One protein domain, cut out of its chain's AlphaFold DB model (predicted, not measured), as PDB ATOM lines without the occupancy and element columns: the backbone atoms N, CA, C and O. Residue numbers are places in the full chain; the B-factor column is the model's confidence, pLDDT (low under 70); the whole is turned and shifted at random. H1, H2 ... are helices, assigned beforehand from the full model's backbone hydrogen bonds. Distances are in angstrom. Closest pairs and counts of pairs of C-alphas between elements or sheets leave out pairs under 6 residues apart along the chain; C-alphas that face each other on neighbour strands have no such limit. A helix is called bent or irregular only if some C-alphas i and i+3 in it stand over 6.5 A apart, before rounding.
ATOM      1  N   HIS A   2     -33.585 -32.063  14.874       86.75
ATOM      2  CA  HIS A   2     -34.754 -31.899  13.978       86.75
ATOM      3  C   HIS A   2     -36.038 -31.461  14.705       86.75
ATOM      4  O   HIS A   2     -36.734 -30.569  14.240       86.75
ATOM      5  N   ARG A   3     -36.305 -32.030  15.886       87.81
ATOM      6  CA  ARG A   3     -37.450 -31.650  16.722       87.81
ATOM      7  C   ARG A   3     -37.393 -30.193  17.185       87.81
ATOM      8  O   ARG A   3     -38.335 -29.453  16.973       87.81
ATOM      9  N   VAL A   4     -36.264 -29.743  17.724       92.12
ATOM     10  CA  VAL A   4     -36.095 -28.354  18.187       92.12
ATOM     11  C   VAL A   4     -36.417 -27.344  17.083       92.12
ATOM     12  O   VAL A   4     -37.138 -26.388  17.335       92.12
ATOM     13  N   ALA A   5     -35.938 -27.582  15.858       92.62
ATOM     14  CA  ALA A   5     -36.227 -26.704  14.725       92.62
ATOM     15  C   ALA A   5     -37.729 -26.666  14.386       92.62
ATOM     16  O   ALA A   5     -38.271 -25.607  14.084       92.62
ATOM     17  N   VAL A   6     -38.416 -27.811  14.475       94.81
ATOM     18  CA  VAL A   6     -39.875 -27.879  14.296       94.81
ATOM     19  C   VAL A   6     -40.599 -27.108  15.399       94.81
ATOM     20  O   VAL A   6     -41.534 -26.379  15.094       94.81
ATOM     21  N   ALA A   7     -40.161 -27.220  16.654       95.50
ATOM     22  CA  ALA A   7     -40.745 -26.483  17.774       95.50
ATOM     23  C   ALA A   7     -40.565 -24.963  17.637       95.50
ATOM     24  O   ALA A   7     -41.513 -24.211  17.846       95.50
ATOM     25  N   GLU A   8     -39.371 -24.508  17.250       94.25
ATOM     26  CA  GLU A   8     -39.103 -23.091  16.987       94.25
ATOM     27  C   GLU A   8     -39.992 -22.560  15.855       94.25
ATOM     28  O   GLU A   8     -40.614 -21.505  15.994       94.25
ATOM     29  N   MET A   9     -40.113 -23.316  14.758       96.62
ATOM     30  CA  MET A   9     -40.989 -22.958  13.644       96.62
ATOM     31  C   MET A   9     -42.462 -22.928  14.065       96.62
ATOM     32  O   MET A   9     -43.163 -21.984  13.711       96.62
ATOM     33  N   LEU A  10     -42.921 -23.915  14.840       95.56
ATOM     34  CA  LEU A  10     -44.295 -23.987  15.340       95.56
ATOM     35  C   LEU A  10     -44.639 -22.745  16.164       95.56
ATOM     36  O   LEU A  10     -45.606 -22.064  15.851       95.56
ATOM     37  N   PHE A  11     -43.802 -22.401  17.144       95.69
ATOM     38  CA  PHE A  11     -44.011 -21.221  17.982       95.69
ATOM     39  C   PHE A  11     -43.935 -19.903  17.193       95.69
ATOM     40  O   PHE A  11     -44.667 -18.962  17.486       95.69
ATOM     41  N   THR A  12     -43.065 -19.831  16.181       95.56
ATOM     42  CA  THR A  12     -42.943 -18.643  15.318       95.56
ATOM     43  C   THR A  12     -44.191 -18.427  14.461       95.56
ATOM     44  O   THR A  12     -44.590 -17.285  14.239       95.56
ATOM     45  N   LEU A  13     -44.792 -19.509  13.958       97.12
ATOM     46  CA  LEU A  13     -45.998 -19.455  13.127       97.12
ATOM     47  C   LEU A  13     -47.264 -19.255  13.963       97.12
ATOM     48  O   LEU A  13     -48.145 -18.502  13.556       97.12
ATOM     49  N   ASP A  14     -47.339 -19.915  15.115       96.00
ATOM     50  CA  ASP A  14     -48.463 -19.835  16.036       96.00
ATOM     51  C   ASP A  14     -47.983 -19.825  17.503       96.00
ATOM     52  O   ASP A  14     -47.702 -20.875  18.090       96.00
ATOM     53  N   PRO A  15     -47.918 -18.644  18.147       94.75
ATOM     54  CA  PRO A  15     -47.530 -18.543  19.550       94.75
ATOM     55  C   PRO A  15     -48.492 -19.234  20.527       94.75
ATOM     56  O   PRO A  15     -48.109 -19.491  21.670       94.75
ATOM     57  N   THR A  16     -49.732 -19.533  20.118       96.94
ATOM     58  CA  THR A  16     -50.702 -20.247  20.968       96.94
ATOM     59  C   THR A  16     -50.337 -21.721  21.139       96.94
ATOM     60  O   THR A  16     -50.641 -22.311  22.175       96.94
ATOM     61  N   GLU A  17     -49.551 -22.266  20.207       96.38
ATOM     62  CA  GLU A  17     -49.004 -23.627  20.220       96.38
ATOM     63  C   GLU A  17     -47.703 -23.748  21.040       96.38
ATOM     64  O   GLU A  17     -47.013 -24.772  21.004       96.38
ATOM     65  N   LYS A  18     -47.355 -22.730  21.846       96.75
ATOM     66  CA  LYS A  18     -46.233 -22.791  22.799       96.75
ATOM     67  C   LYS A  18     -46.163 -24.100  23.610       96.75
ATOM     68  O   LYS A  18     -45.066 -24.656  23.683       96.75
ATOM     69  N   PRO A  19     -47.248 -24.616  24.231       97.50
ATOM     70  CA  PRO A  19     -47.156 -25.851  25.014       97.50
ATOM     71  C   PRO A  19     -46.738 -27.061  24.166       97.50
ATOM     72  O   PRO A  19     -45.945 -27.879  24.632       97.50
ATOM     73  N   GLU A  20     -47.200 -27.150  22.917       97.50
ATOM     74  CA  GLU A  20     -46.825 -28.227  21.994       97.50
ATOM     75  C   GLU A  20     -45.361 -28.081  21.547       97.50
ATOM     76  O   GLU A  20     -44.607 -29.057  21.542       97.50
ATOM     77  N   ALA A  21     -44.909 -26.852  21.273       97.19
ATOM     78  CA  ALA A  21     -43.508 -26.563  20.963       97.19
ATOM     79  C   ALA A  21     -42.566 -26.946  22.121       97.19
ATOM     80  O   ALA A  21     -41.558 -27.625  21.905       97.19
ATOM     81  N   VAL A  22     -42.906 -26.568  23.361       97.44
ATOM     82  CA  VAL A  22     -42.134 -26.926  24.566       97.44
ATOM     83  C   VAL A  22     -42.074 -28.440  24.737       97.44
ATOM     84  O   VAL A  22     -40.987 -28.996  24.899       97.44
ATOM     85  N   LYS A  23     -43.216 -29.122  24.631       96.31
ATOM     86  CA  LYS A  23     -43.286 -30.582  24.730       96.31
ATOM     87  C   LYS A  23     -42.403 -31.262  23.688       96.31
ATOM     88  O   LYS A  23     -41.672 -32.195  24.000       96.31
ATOM     89  N   LEU A  24     -42.400 -30.765  22.454       96.06
ATOM     90  CA  LEU A  24     -41.603 -31.332  21.372       96.06
ATOM     91  C   LEU A  24     -40.085 -31.151  21.585       96.06
ATOM     92  O   LEU A  24     -39.298 -32.014  21.176       96.06
ATOM     93  N   MET A  43     -22.564 -38.809  22.713       78.75
ATOM     94  CA  MET A  43     -23.934 -38.326  22.672       78.75
ATOM     95  C   MET A  43     -24.227 -37.586  21.361       78.75
ATOM     96  O   MET A  43     -23.395 -36.811  20.887       78.75
ATOM     97  N   ASP A  44     -25.425 -37.787  20.804       83.19
ATOM     98  CA  ASP A  44     -25.908 -37.072  19.610       83.19
ATOM     99  C   ASP A  44     -25.913 -35.547  19.796       83.19
ATOM    100  O   ASP A  44     -25.640 -34.780  18.869       83.19
ATOM    101  N   TRP A  45     -26.243 -35.093  21.003       87.75
ATOM    102  CA  TRP A  45     -26.233 -33.681  21.346       87.75
ATOM    103  C   TRP A  45     -24.840 -33.240  21.748       87.75
ATOM    104  O   TRP A  45     -24.180 -33.879  22.568       87.75
ATOM    105  N   LYS A  46     -24.426 -32.078  21.246       91.38
ATOM    106  CA  LYS A  46     -23.233 -31.381  21.725       91.38
ATOM    107  C   LYS A  46     -23.621 -30.380  22.807       91.38
ATOM    108  O   LYS A  46     -24.744 -29.878  22.834       91.38
ATOM    109  N   LEU A  47     -22.654 -29.998  23.644       92.56
ATOM    110  CA  LEU A  47     -22.863 -28.985  24.683       92.56
ATOM    111  C   LEU A  47     -23.467 -27.692  24.106       92.56
ATOM    112  O   LEU A  47     -24.415 -27.141  24.660       92.56
ATOM    113  N   LYS A  48     -22.959 -27.247  22.948       94.88
ATOM    114  CA  LYS A  48     -23.473 -26.066  22.241       94.88
ATOM    115  C   LYS A  48     -24.955 -26.188  21.868       94.88
ATOM    116  O   LYS A  48     -25.665 -25.191  21.931       94.88
ATOM    117  N   ASP A  49     -25.420 -27.387  21.521       93.81
ATOM    118  CA  ASP A  49     -26.800 -27.624  21.098       93.81
ATOM    119  C   ASP A  49     -27.729 -27.505  22.310       93.81
ATOM    120  O   ASP A  49     -28.727 -26.791  22.265       93.81
ATOM    121  N   CYS A  50     -27.330 -28.098  23.441       95.25
ATOM    122  CA  CYS A  50     -28.008 -27.913  24.723       95.25
ATOM    123  C   CYS A  50     -28.101 -26.425  25.115       95.25
ATOM    124  O   CYS A  50     -29.154 -25.989  25.580       95.25
ATOM    125  N   ILE A  51     -27.032 -25.635  24.925       97.00
ATOM    126  CA  ILE A  51     -27.008 -24.195  25.253       97.00
ATOM    127  C   ILE A  51     -27.971 -23.404  24.364       97.00
ATOM    128  O   ILE A  51     -28.675 -22.522  24.855       97.00
ATOM    129  N   VAL A  52     -27.999 -23.696  23.061       97.00
ATOM    130  CA  VAL A  52     -28.916 -23.034  22.123       97.00
ATOM    131  C   VAL A  52     -30.365 -23.298  22.521       97.00
ATOM    132  O   VAL A  52     -31.142 -22.352  22.607       97.00
ATOM    133  N   VAL A  53     -30.713 -24.543  22.855       96.94
ATOM    134  CA  VAL A  53     -32.075 -24.886  23.291       96.94
ATOM    135  C   VAL A  53     -32.439 -24.236  24.621       96.94
ATOM    136  O   VAL A  53     -33.536 -23.706  24.753       96.94
ATOM    137  N   HIS A  54     -31.517 -24.200  25.584       97.81
ATOM    138  CA  HIS A  54     -31.751 -23.488  26.839       97.81
ATOM    139  C   HIS A  54     -32.090 -22.010  26.592       97.81
ATOM    140  O   HIS A  54     -33.065 -21.500  27.132       97.81
ATOM    141  N   LYS A  55     -31.333 -21.334  25.717       97.38
ATOM    142  CA  LYS A  55     -31.605 -19.938  25.337       97.38
ATOM    143  C   LYS A  55     -32.917 -19.776  24.573       97.38
ATOM    144  O   LYS A  55     -33.572 -18.755  24.746       97.38
ATOM    145  N   LEU A  56     -33.290 -20.742  23.735       96.75
ATOM    146  CA  LEU A  56     -34.573 -20.746  23.031       96.75
ATOM    147  C   LEU A  56     -35.735 -20.770  24.039       96.75
ATOM    148  O   LEU A  56     -36.629 -19.931  23.956       96.75
ATOM    149  N   LEU A  57     -35.679 -21.666  25.027       97.94
ATOM    150  CA  LEU A  57     -36.686 -21.769  26.090       97.94
ATOM    151  C   LEU A  57     -36.733 -20.505  26.961       97.94
ATOM    152  O   LEU A  57     -37.806 -19.951  27.179       97.94
ATOM    153  N   ASP A  58     -35.571 -20.012  27.393       97.56
ATOM    154  CA  ASP A  58     -35.430 -18.846  28.275       97.56
ATOM    155  C   ASP A  58     -35.860 -17.532  27.598       97.56
ATOM    156  O   ASP A  58     -36.597 -16.734  28.175       97.56
ATOM    157  N   LYS A  59     -35.417 -17.301  26.354       95.56
ATOM    158  CA  LYS A  59     -35.509 -15.981  25.711       95.56
ATOM    159  C   LYS A  59     -36.547 -15.866  24.611       95.56
ATOM    160  O   LYS A  59     -37.094 -14.782  24.441       95.56
ATOM    161  N   ALA A  60     -36.778 -16.926  23.837       93.19
ATOM    162  CA  ALA A  60     -37.727 -16.875  22.727       93.19
ATOM    163  C   ALA A  60     -39.118 -17.334  23.174       93.19
ATOM    164  O   ALA A  60     -40.089 -16.613  22.979       93.19
ATOM    165  N   LEU A  61     -39.201 -18.500  23.822       95.12
ATOM    166  CA  LEU A  61     -40.464 -19.057  24.321       95.12
ATOM    167  C   LEU A  61     -40.844 -18.488  25.698       95.12
ATOM    168  O   LEU A  61     -41.995 -18.624  26.115       95.12
ATOM    169  N   ILE A  62     -39.894 -17.846  26.391       96.12
ATOM    170  CA  ILE A  62     -40.077 -17.219  27.710       96.12
ATOM    171  C   ILE A  62     -40.717 -18.222  28.690       96.12
ATOM    172  O   ILE A  62     -41.669 -17.930  29.412       96.12
ATOM    173  N   ASP A  63     -40.219 -19.458  28.669       97.50
ATOM    174  CA  ASP A  63     -40.678 -20.553  29.517       97.50
ATOM    175  C   ASP A  63     -39.565 -20.936  30.494       97.50
ATOM    176  O   ASP A  63     -38.722 -21.795  30.224       97.50
ATOM    177  N   GLN A  64     -39.532 -20.224  31.623       97.81
ATOM    178  CA  GLN A  64     -38.494 -20.379  32.644       97.81
ATOM    179  C   GLN A  64     -38.500 -21.782  33.254       97.81
ATOM    180  O   GLN A  64     -37.440 -22.363  33.482       97.81
ATOM    181  N   ASP A  65     -39.681 -22.364  33.462       97.88
ATOM    182  CA  ASP A  65     -39.802 -23.695  34.047       97.88
ATOM    183  C   ASP A  65     -39.257 -24.767  33.094       97.88
ATOM    184  O   ASP A  65     -38.510 -25.656  33.518       97.88
ATOM    185  N   ALA A  66     -39.575 -24.677  31.798       97.56
ATOM    186  CA  ALA A  66     -38.990 -25.554  30.788       97.56
ATOM    187  C   ALA A  66     -37.478 -25.336  30.650       97.56
ATOM    188  O   ALA A  66     -36.728 -26.308  30.558       97.56
ATOM    189  N   ALA A  67     -37.004 -24.086  30.695       98.00
ATOM    190  CA  ALA A  67     -35.575 -23.778  30.670       98.00
ATOM    191  C   ALA A  67     -34.832 -24.418  31.859       98.00
ATOM    192  O   ALA A  67     -33.784 -25.038  31.665       98.00
ATOM    193  N   LEU A  68     -35.399 -24.360  33.069       97.69
ATOM    194  CA  LEU A  68     -34.836 -24.994  34.264       97.69
ATOM    195  C   LEU A  68     -34.785 -26.521  34.140       97.69
ATOM    196  O   LEU A  68     -33.730 -27.117  34.368       97.69
ATOM    197  N   ARG A  69     -35.883 -27.166  33.720       97.25
ATOM    198  CA  ARG A  69     -35.902 -28.624  33.483       97.25
ATOM    199  C   ARG A  69     -34.889 -29.037  32.417       97.25
ATOM    200  O   ARG A  69     -34.198 -30.046  32.572       97.25
ATOM    201  N   TRP A  70     -34.758 -28.237  31.362       96.50
ATOM    202  CA  TRP A  70     -33.773 -28.452  30.311       96.50
ATOM    203  C   TRP A  70     -32.333 -28.327  30.826       96.50
ATOM    204  O   TRP A  70     -31.494 -29.175  30.514       96.50
ATOM    205  N   LYS A  71     -32.045 -27.316  31.658       95.88
ATOM    206  CA  LYS A  71     -30.736 -27.125  32.306       95.88
ATOM    207  C   LYS A  71     -30.350 -28.337  33.154       95.88
ATOM    208  O   LYS A  71     -29.255 -28.859  32.962       95.88
ATOM    209  N   VAL A  72     -31.258 -28.819  34.011       95.44
ATOM    210  CA  VAL A  72     -31.036 -30.016  34.846       95.44
ATOM    211  C   VAL A  72     -30.719 -31.236  33.980       95.44
ATOM    212  O   VAL A  72     -29.729 -31.921  34.216       95.44
ATOM    213  N   ARG A  73     -31.486 -31.466  32.911       93.88
ATOM    214  CA  ARG A  73     -31.238 -32.591  32.001       93.88
ATOM    215  C   ARG A  73     -29.887 -32.491  31.286       93.88
ATOM    216  O   ARG A  73     -29.156 -33.472  31.194       93.88
ATOM    217  N   CYS A  74     -29.524 -31.317  30.771       93.81
ATOM    218  CA  CYS A  74     -28.235 -31.140  30.096       93.81
ATOM    219  C   CYS A  74     -27.041 -31.235  31.065       93.81
ATOM    220  O   CYS A  74     -25.944 -31.579  30.624       93.81
ATOM    221  N   ALA A  75     -27.230 -30.994  32.367       94.44
ATOM    222  CA  ALA A  75     -26.205 -31.232  33.382       94.44
ATOM    223  C   ALA A  75     -25.844 -32.726  33.519       94.44
ATOM    224  O   ALA A  75     -24.678 -33.044  33.747       94.44
ATOM    225  N   GLU A  76     -26.802 -33.638  33.304       91.94
ATOM    226  CA  GLU A  76     -26.556 -35.090  33.299       91.94
ATOM    227  C   GLU A  76     -25.704 -35.522  32.097       91.94
ATOM    228  O   GLU A  76     -24.817 -36.365  32.223       91.94
ATOM    229  N   TYR A  77     -25.932 -34.922  30.924       90.12
ATOM    230  CA  TYR A  77     -25.151 -35.214  29.716       90.12
ATOM    231  C   TYR A  77     -23.760 -34.574  29.734       90.12
ATOM    232  O   TYR A  77     -22.829 -35.096  29.121       90.12
ATOM    233  N   PHE A  78     -23.614 -33.436  30.416       91.38
ATOM    234  CA  PHE A  78     -22.387 -32.644  30.448       91.38
ATOM    235  C   PHE A  78     -21.983 -32.317  31.893       91.38
ATOM    236  O   PHE A  78     -22.044 -31.151  32.296       91.38
ATOM    237  N   PRO A  79     -21.505 -33.310  32.668       91.38
ATOM    238  CA  PRO A  79     -21.239 -33.152  34.100       91.38
ATOM    239  C   PRO A  79     -20.158 -32.111  34.420       91.38
ATOM    240  O   PRO A  79     -20.145 -31.564  35.514       91.38
ATOM    241  N   TYR A  80     -19.274 -31.791  33.473       92.25
ATOM    242  CA  TYR A  80     -18.227 -30.772  33.633       92.25
ATOM    243  C   TYR A  80     -18.637 -29.377  33.125       92.25
ATOM    244  O   TYR A  80     -17.825 -28.455  33.117       92.25
ATOM    245  N   SER A  81     -19.878 -29.197  32.660       93.31
ATOM    246  CA  SER A  81     -20.341 -27.910  32.132       93.31
ATOM    247  C   SER A  81     -20.513 -26.883  33.251       93.31
ATOM    248  O   SER A  81     -21.300 -27.078  34.172       93.31
ATOM    249  N   THR A  82     -19.825 -25.745  33.157       94.50
ATOM    250  CA  THR A  82     -20.062 -24.578  34.027       94.50
ATOM    251  C   THR A  82     -21.370 -23.870  33.703       94.50
ATOM    252  O   THR A  82     -21.997 -23.324  34.599       94.50
ATOM    253  N   TYR A  83     -21.831 -23.934  32.451       95.94
ATOM    254  CA  TYR A  83     -23.088 -23.314  32.030       95.94
ATOM    255  C   TYR A  83     -24.315 -23.989  32.657       95.94
ATOM    256  O   TYR A  83     -25.250 -23.321  33.089       95.94
ATOM    257  N   PHE A  84     -24.309 -25.324  32.694       95.44
ATOM    258  CA  PHE A  84     -25.402 -26.113  33.269       95.44
ATOM    259  C   PHE A  84     -25.180 -26.459  34.742       95.44
ATOM    260  O   PHE A  84     -26.028 -27.136  35.309       95.44
ATOM    261  N   GLU A  85     -24.079 -25.997  35.350       94.38
ATOM    262  CA  GLU A  85     -23.698 -26.343  36.730       94.38
ATOM    263  C   GLU A  85     -23.679 -27.866  36.949       94.38
ATOM    264  O   GLU A  85     -24.229 -28.390  37.913       94.38
ATOM    265  N   GLY A  86     -23.059 -28.596  36.013       92.38
ATOM    266  CA  GLY A  86     -22.943 -30.050  36.103       92.38
ATOM    267  C   GLY A  86     -22.215 -30.489  37.377       92.38
ATOM    268  O   GLY A  86     -21.332 -29.786  37.859       92.38
ATOM    269  N   GLY A  87     -22.547 -31.666  37.914       89.44
ATOM    270  CA  GLY A  87     -22.055 -32.122  39.224       89.44
ATOM    271  C   GLY A  87     -20.529 -32.257  39.367       89.44
ATOM    272  O   GLY A  87     -20.027 -32.295  40.485       89.44
ATOM    273  N   CYS A  88     -19.782 -32.306  38.260       88.75
ATOM    274  CA  CYS A  88     -18.315 -32.331  38.239       88.75
ATOM    275  C   CYS A  88     -17.697 -30.982  37.824       88.75
ATOM    276  O   CYS A  88     -16.495 -30.895  37.572       88.75
ATOM    277  N   SER A  89     -18.511 -29.938  37.691       89.25
ATOM    278  CA  SER A  89     -18.097 -28.600  37.293       89.25
ATOM    279  C   SER A  89     -17.578 -27.799  38.482       89.25
ATOM    280  O   SER A  89     -18.147 -27.839  39.569       89.25
ATOM    281  N   SER A  90     -16.563 -26.966  38.256       84.12
ATOM    282  CA  SER A  90     -16.059 -26.025  39.265       84.12
ATOM    283  C   SER A  90     -17.068 -24.933  39.645       84.12
ATOM    284  O   SER A  90     -16.850 -24.211  40.612       84.12
ATOM    285  N   ALA A  91     -18.148 -24.776  38.870       78.06
ATOM    286  CA  ALA A  91     -19.237 -23.851  39.177       78.06
ATOM    287  C   ALA A  91     -20.147 -24.357  40.311       78.06
ATOM    288  O   ALA A  91     -20.878 -23.565  40.902       78.06
ATOM    289  N   VAL A  92     -20.094 -25.653  40.641       73.31
ATOM    290  CA  VAL A  92     -20.802 -26.200  41.799       73.31
ATOM    291  C   VAL A  92     -20.051 -25.761  43.052       73.31
ATOM    292  O   VAL A  92     -19.050 -26.356  43.446       73.31
ATOM    293  N   HIS A  93     -20.517 -24.683  43.685       59.59
ATOM    294  CA  HIS A  93     -20.056 -24.301  45.015       59.59
ATOM    295  C   HIS A  93     -20.456 -25.412  46.000       59.59
ATOM    296  O   HIS A  93     -21.617 -25.543  46.371       59.59
TER     297      HIS A  93
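What this domain is: This is residues 2 to 24 and 43 to 93 of the 128 residues of an uncharacterized protein of Gossypium raimondii (UniProt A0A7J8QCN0). Two helical hairpins, H1 with H2 and H3 with H4, stand loosely side by side, their helices running nearly along one direction, and an unnamed tail, residues 78 to 93, winds beyond the second hairpin. The 74 printed residues hold four named helices, H1 to H4, and no named strand: all helix, compact, radius of gyration of the C-alphas 13.0 A, spans 40 by 24 by 15 A.

How they stand to each other: H1, residues 2 to 13, touches H2, residues 15 to 24, at C-alphas 7 and 21, 4.2 A, opposite ways at 11 degrees. H3, residues 47 to 60, touches H4, residues 64 to 77, at C-alphas 57 and 67, 5.1 A, opposite ways at 5 degrees. H1 and H3 are close but not clearly touching, C-alphas 4 and 53 being 7.4 A apart; H1 and H4 are apart. Every O i to N i+4 pair is within hydrogen-bond range in H1 and H3, 4 of 6 in H2, 8 of 10 in H4.

Where its parts are: H1 begins at C-alpha 2 (-34.754, -31.899, 13.978); H4, 20.2 A long, ends at C-alpha 77 (-25.151, -35.214, 29.716). H2 is irregular: C-alphas 16 and 19 are 7.8 A apart.

The domain as a whole: Residues 25 to 42 are not printed; C-alphas 24 and 43 are 19.0 A apart. Residue 93 is under pLDDT 70.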